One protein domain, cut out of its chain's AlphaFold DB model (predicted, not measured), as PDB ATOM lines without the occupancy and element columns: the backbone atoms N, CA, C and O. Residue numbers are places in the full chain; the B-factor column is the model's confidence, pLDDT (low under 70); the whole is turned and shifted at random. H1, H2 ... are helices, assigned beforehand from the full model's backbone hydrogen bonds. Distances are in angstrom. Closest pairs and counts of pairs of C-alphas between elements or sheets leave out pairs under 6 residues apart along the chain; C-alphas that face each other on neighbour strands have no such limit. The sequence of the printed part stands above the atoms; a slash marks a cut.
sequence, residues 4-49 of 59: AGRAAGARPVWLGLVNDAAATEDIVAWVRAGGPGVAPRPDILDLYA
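AT A GLANCE: This is residues 4 to 49 of the 59 residues of the protein "(2Fe-2S) ferredoxin domain-containing protein" of Streptomyces sp. SID5998 (UniProt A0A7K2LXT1). One longer helix, H2, has the short helix H3 packed on it, while a long stretch of chain without a named element, residues 8 to 20, runs the length of the domain from the small helix H1 at one end to the start of H2 at the other. From there H2 folds back toward the H1 end, and a shorter link then returns the chain to H3. The printed part has 46 residues with three named helices, in the order H1, H2, H3, and no named strand. The class is all helix, though under half of the residues, 21 of 46, are in named elements. The whole is compact, with a radius of gyration of the C-alphas of 10.6 A, and elongated, spanning 32 by 17 by 17 A.

HOW THE PARTS SIT: H1, residues 4 to 7, is apart from H2, residues 21 to 32, and from H3, residues 43 to 47. H2 touches H3 with residues 23 to 27 alone; the closest C-alphas are those of Asp 26 and Leu 45, 7.2 A apart. In H2 every O i to N i+4 pair is within hydrogen-bond range; in H3 0 of 1 is, but 2 of 2 O i to N i+3 pairs are, and H1 is too short for an O i to N i+4 pair.

IN THESE COORDINATES: H1 begins at C-alpha 4 (174.112, 239.608, 155.615) and measures 5.1 A from first to last C-alpha. H2 begins at C-alpha 21 (194.393, 261.289, 162.808) and measures 16.4 A. H3 measures 7.9 A and ends at C-alpha 47 (190.003, 253.990, 173.632).

THE WHOLE: The two C-alphas farthest apart are those of Ala 7 and Ala 21, 32.2 A. The link from H1 to H2 is long, with 13 residues; that from H2 to H3 is short, with 10. The printed part has no cut, and no printed residue has a pLDDT under 70.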
ATOM      1  N   ALA A   4     173.408 240.887 155.531       89.75
ATOM      2  CA  ALA A   4     174.112 239.608 155.615       89.75
ATOM      3  C   ALA A   4     175.081 239.561 156.808       89.75
ATOM      4  O   ALA A   4     175.059 238.609 157.582       89.75
ATOM      5  N   GLY A   5     175.858 240.629 157.035       88.12
ATOM      6  CA  GLY A   5     176.752 240.709 158.193       88.12
ATOM      7  C   GLY A   5     175.998 240.633 159.525       88.12
ATOM      8  O   GLY A   5     176.413 239.917 160.431       88.12
ATOM      9  N   ARG A   6     174.850 241.315 159.650       92.44
ATOM     10  CA  ARG A   6     174.013 241.232 160.864       92.44
ATOM     11  C   ARG A   6     173.440 239.834 161.095       92.44
ATOM     12  O   ARG A   6     173.367 239.423 162.256       92.44
ATOM     13  N   ALA A   7     173.048 239.138 160.025       91.12
ATOM     14  CA  ALA A   7     172.572 237.755 160.079       91.12
ATOM     15  C   ALA A   7     173.680 236.790 160.531       91.12
ATOM     16  O   ALA A   7     173.416 235.895 161.326       91.12
ATOM     17  N   ALA A   8     174.927 237.046 160.129       88.62
ATOM     18  CA  ALA A   8     176.114 236.333 160.605       88.62
ATOM     19  C   ALA A   8     176.568 236.739 162.028       88.62
ATOM     20  O   ALA A   8     177.615 236.300 162.491       88.62
ATOM     21  N   GLY A   9     175.807 237.583 162.734       89.81
ATOM     22  CA  GLY A   9     176.089 237.971 164.120       89.81
ATOM     23  C   GLY A   9     176.831 239.299 164.293       89.81
ATOM     24  O   GLY A   9     176.965 239.759 165.425       89.81
ATOM     25  N   ALA A  10     177.231 239.983 163.216       92.12
ATOM     26  CA  ALA A  10     177.882 241.288 163.329       92.12
ATOM     27  C   ALA A  10     176.981 242.309 164.042       92.12
ATOM     28  O   ALA A  10     175.769 242.406 163.794       92.12
ATOM     29  N   ARG A  11     177.585 243.123 164.909       92.62
ATOM     30  CA  ARG A  11     176.916 244.209 165.636       92.62
ATOM     31  C   ARG A  11     177.606 245.544 165.352       92.62
ATOM     32  O   ARG A  11     178.799 245.555 165.059       92.62
ATOM     33  N   PRO A  12     176.857 246.663 165.332       93.19
ATOM     34  CA  PRO A  12     177.466 247.977 165.179       93.19
ATOM     35  C   PRO A  12     178.377 248.277 166.374       93.19
ATOM     36  O   PRO A  12     178.028 247.964 167.509       93.19
ATOM     37  N   VAL A  13     179.512 248.913 166.095       94.88
ATOM     38  CA  VAL A  13     180.421 249.481 167.095       94.88
ATOM     39  C   VAL A  13     180.384 250.993 166.925       94.88
ATOM     40  O   VAL A  13     180.352 251.483 165.796       94.88
ATOM     41  N   TRP A  14     180.340 251.713 168.040       96.06
ATOM     42  CA  TRP A  14     180.248 253.168 168.065       96.06
ATOM     43  C   TRP A  14     181.581 253.729 168.526       96.06
ATOM     44  O   TRP A  14     182.042 253.390 169.615       96.06
ATOM     45  N   LEU A  15     182.199 254.537 167.666       96.88
ATOM     46  CA  LEU A  15     183.538 255.079 167.866       96.88
ATOM     47  C   LEU A  15     183.491 256.609 167.835       96.88
ATOM     48  O   LEU A  15     182.872 257.197 166.948       96.88
ATOM     49  N   GLY A  16     184.086 257.234 168.846       96.56
ATOM     50  CA  GLY A  16     184.326 258.668 168.930       96.56
ATOM     51  C   GLY A  16     185.686 259.034 168.343       96.56
ATOM     52  O   GLY A  16     186.372 258.191 167.776       96.56
ATOM     53  N   LEU A  17     186.066 260.309 168.478       96.75
ATOM     54  CA  LEU A  17     187.372 260.824 168.041       96.75
ATOM     55  C   LEU A  17     187.708 260.541 166.567       96.75
ATOM     56  O   LEU A  17     188.861 260.593 166.177       96.75
ATOM     57  N   VAL A  18     186.708 260.321 165.711       96.44
ATOM     58  CA  VAL A  18     186.903 259.929 164.300       96.44
ATOM     59  C   VAL A  18     187.587 260.985 163.422       96.44
ATOM     60  O   VAL A  18     187.864 260.709 162.265       96.44
ATOM     61  N   ASN A  19     187.820 262.190 163.948       96.38
ATOM     62  CA  ASN A  19     188.581 263.252 163.281       96.38
ATOM     63  C   ASN A  19     190.017 263.376 163.821       96.38
ATOM     64  O   ASN A  19     190.796 264.171 163.301       96.38
ATOM     65  N   ASP A  20     190.361 262.638 164.878       98.31
ATOM     66  CA  ASP A  20     191.744 262.468 165.298       98.31
ATOM     67  C   ASP A  20     192.464 261.576 164.279       98.31
ATOM     68  O   ASP A  20     191.924 260.558 163.831       98.31
ATOM     69  N   ALA A  21     193.670 261.973 163.875       98.31
ATOM     70  CA  ALA A  21     194.393 261.289 162.808       98.31
ATOM     71  C   ALA A  21     194.779 259.853 163.200       98.31
ATOM     72  O   ALA A  21     194.664 258.954 162.370       98.31
ATOM     73  N   ALA A  22     195.175 259.615 164.455       97.75
ATOM     74  CA  ALA A  22     195.542 258.277 164.912       97.75
ATOM     75  C   ALA A  22     194.311 257.364 164.954       97.75
ATOM     76  O   ALA A  22     194.323 256.280 164.372       97.75
ATOM     77  N   ALA A  23     193.208 257.853 165.531       97.88
ATOM     78  CA  ALA A  23     191.953 257.106 165.554       97.88
ATOM     79  C   ALA A  23     191.449 256.784 164.138       97.88
ATOM     80  O   ALA A  23     190.966 255.682 163.882       97.88
ATOM     81  N   THR A  24     191.579 257.729 163.201       98.19
ATOM     82  CA  THR A  24     191.184 257.531 161.799       98.19
ATOM     83  C   THR A  24     191.947 256.374 161.164       98.19
ATOM     84  O   THR A  24     191.323 255.494 160.568       98.19
ATOM     85  N   GLU A  25     193.273 256.345 161.303       98.38
ATOM     86  CA  GLU A  25     194.107 255.291 160.719       98.38
ATOM     87  C   GLU A  25     193.798 253.916 161.323       98.38
ATOM     88  O   GLU A  25     193.602 252.951 160.578       98.38
ATOM     89  N   ASP A  26     193.637 253.827 162.647       98.31
ATOM     90  CA  ASP A  26     193.273 252.573 163.319       98.31
ATOM     91  C   ASP A  26     191.896 252.054 162.861       98.31
ATOM     92  O   ASP A  26     191.711 250.858 162.601       98.31
ATOM     93  N   ILE A  27     190.917 252.954 162.700       97.81
ATOM     94  CA  ILE A  27     189.577 252.622 162.200       97.81
ATOM     95  C   ILE A  27     189.643 252.140 160.750       97.81
ATOM     96  O   ILE A  27     189.035 251.122 160.409       97.81
ATOM     97  N   VAL A  28     190.374 252.848 159.886       98.06
ATOM     98  CA  VAL A  28     190.527 252.485 158.470       98.06
ATOM     99  C   VAL A  28     191.224 251.135 158.334       98.06
ATOM    100  O   VAL A  28     190.769 250.302 157.545       98.06
ATOM    101  N   ALA A  29     192.279 250.883 159.111       98.31
ATOM    102  CA  ALA A  29     192.976 249.603 159.129       98.31
ATOM    103  C   ALA A  29     192.025 248.453 159.498       98.31
ATOM    104  O   ALA A  29     191.960 247.447 158.784       98.31
ATOM    105  N   TRP A  30     191.212 248.621 160.545       97.31
ATOM    106  CA  TRP A  30     190.232 247.610 160.942       97.31
ATOM    107  C   TRP A  30     189.134 247.396 159.892       97.31
ATOM    108  O   TRP A  30     188.781 246.256 159.586       97.31
ATOM    109  N   VAL A  31     188.615 248.471 159.291       95.56
ATOM    110  CA  VAL A  31     187.611 248.382 158.219       95.56
ATOM    111  C   VAL A  31     188.171 247.655 156.998       95.56
ATOM    112  O   VAL A  31     187.485 246.800 156.441       95.56
ATOM    113  N   ARG A  32     189.423 247.927 156.609       96.94
ATOM    114  CA  ARG A  32     190.107 247.212 155.517       96.94
ATOM    115  C   ARG A  32     190.308 245.728 155.824       96.94
ATOM    116  O   ARG A  32     190.208 244.917 154.911       96.94
ATOM    117  N   ALA A  33     190.522 245.369 157.089       96.31
ATOM    118  CA  ALA A  33     190.558 243.975 157.534       96.31
ATOM    119  C   ALA A  33     189.171 243.291 157.535       96.31
ATOM    120  O   ALA A  33     189.086 242.080 157.721       96.31
ATOM    121  N   GLY A  34     188.085 244.042 157.320       92.69
ATOM    122  CA  GLY A  34     186.707 243.543 157.235       92.69
ATOM    123  C   GLY A  34     185.760 244.145 158.277       92.69
ATOM    124  O   GLY A  34     184.540 244.058 158.125       92.69
ATOM    125  N   GLY A  35     186.295 244.799 159.310       93.81
ATOM    126  CA  GLY A  35     185.517 245.535 160.301       93.81
ATOM    127  C   GLY A  35     184.622 244.664 161.205       93.81
ATOM    128  O   GLY A  35     184.872 243.466 161.383       93.81
ATOM    129  N   PRO A  36     183.569 245.257 161.810       92.88
ATOM    130  CA  PRO A  36     182.755 244.603 162.832       92.88
ATOM    131  C   PRO A  36     182.129 243.281 162.376       92.88
ATOM    132  O   PRO A  36     181.348 243.248 161.423       92.88
ATOM    133  N   GLY A  37     182.405 242.213 163.127       89.44
ATOM    134  CA  GLY A  37     181.872 240.871 162.878       89.44
ATOM    135  C   GLY A  37     182.590 240.080 161.781       89.44
ATOM    136  O   GLY A  37     182.158 238.974 161.486       89.44
ATOM    137  N   VAL A  38     183.665 240.625 161.197       91.81
ATOM    138  CA  VAL A  38     184.550 239.918 160.253       91.81
ATOM    139  C   VAL A  38     185.973 239.870 160.804       91.81
ATOM    140  O   VAL A  38     186.543 238.792 160.927       91.81
ATOM    141  N   ALA A  39     186.518 241.022 161.199       94.12
ATOM    142  CA  ALA A  39     187.807 241.118 161.873       94.12
ATOM    143  C   ALA A  39     187.608 241.348 163.381       94.12
ATOM    144  O   ALA A  39     186.726 242.135 163.758       94.12
ATOM    145  N   PRO A  40     188.427 240.724 164.252       94.62
ATOM    146  CA  PRO A  40     188.433 241.072 165.667       94.62
ATOM    147  C   PRO A  40     188.722 242.566 165.808       94.62
ATOM    148  O   PRO A  40     189.518 243.130 165.056       94.62
ATOM    149  N   ARG A  41     188.030 243.220 166.741       95.50
ATOM    150  CA  ARG A  41     188.282 244.628 167.040       95.50
ATOM    151  C   ARG A  41     189.653 244.731 167.724       95.50
ATOM    152  O   ARG A  41     189.818 244.069 168.743       95.50
ATOM    153  N   PRO A  42     190.604 245.519 167.194       97.31
ATOM    154  CA  PRO A  42     191.869 245.771 167.873       97.31
ATOM    155  C   PRO A  42     191.646 246.498 169.202       97.31
ATOM    156  O   PRO A  42     190.840 247.428 169.244       97.31
ATOM    157  N   ASP A  43     192.402 246.137 170.240       97.88
ATOM    158  CA  ASP A  43     192.263 246.709 171.589       97.88
ATOM    159  C   ASP A  43     192.434 248.238 171.616       97.88
ATOM    160  O   ASP A  43     191.824 248.918 172.434       97.88
ATOM    161  N   ILE A  44     193.211 248.815 170.690       97.19
ATOM    162  CA  ILE A  44     193.374 250.275 170.585       97.19
ATOM    163  C   ILE A  44     192.039 250.992 170.318       97.19
ATOM    164  O   ILE A  44     191.813 252.093 170.820       97.19
ATOM    165  N   LEU A  45     191.103 250.344 169.613       97.88
ATOM    166  CA  LEU A  45     189.784 250.915 169.336       97.88
ATOM    167  C   LEU A  45     188.891 250.979 170.582       97.88
ATOM    168  O   LEU A  45     187.835 251.613 170.538       97.88
ATOM    169  N   ASP A  46     189.286 250.363 171.698       96.81
ATOM    170  CA  ASP A  46     188.584 250.477 172.977       96.81
ATOM    171  C   ASP A  46     188.720 251.879 173.563       96.81
ATOM    172  O   ASP A  46     187.783 252.354 174.199       96.81
ATOM    173  N   LEU A  47     189.815 252.585 173.257       97.25
ATOM    174  CA  LEU A  47     190.003 253.990 173.632       97.25
ATOM    175  C   LEU A  47     188.972 254.913 172.976       97.25
ATOM    176  O   LEU A  47     188.655 255.978 173.505       97.25
ATOM    177  N   TYR A  48     188.449 254.506 171.820       96.69
ATOM    178  CA  TYR A  48     187.512 255.290 171.022       96.69
ATOM    179  C   TYR A  48     186.075 254.785 171.157       96.69
ATOM    180  O   TYR A  48     185.149 255.444 170.687       96.69
ATOM    181  N   ALA A  49     185.859 253.629 171.783       96.69
ATOM    182  CA  ALA A  49     184.547 253.014 171.874       96.69
ATOM    183  C   ALA A  49     183.651 253.706 172.900       96.69
ATOM    184  O   ALA A  49     184.062 254.027 174.013       96.69
TER     185      ALA A  49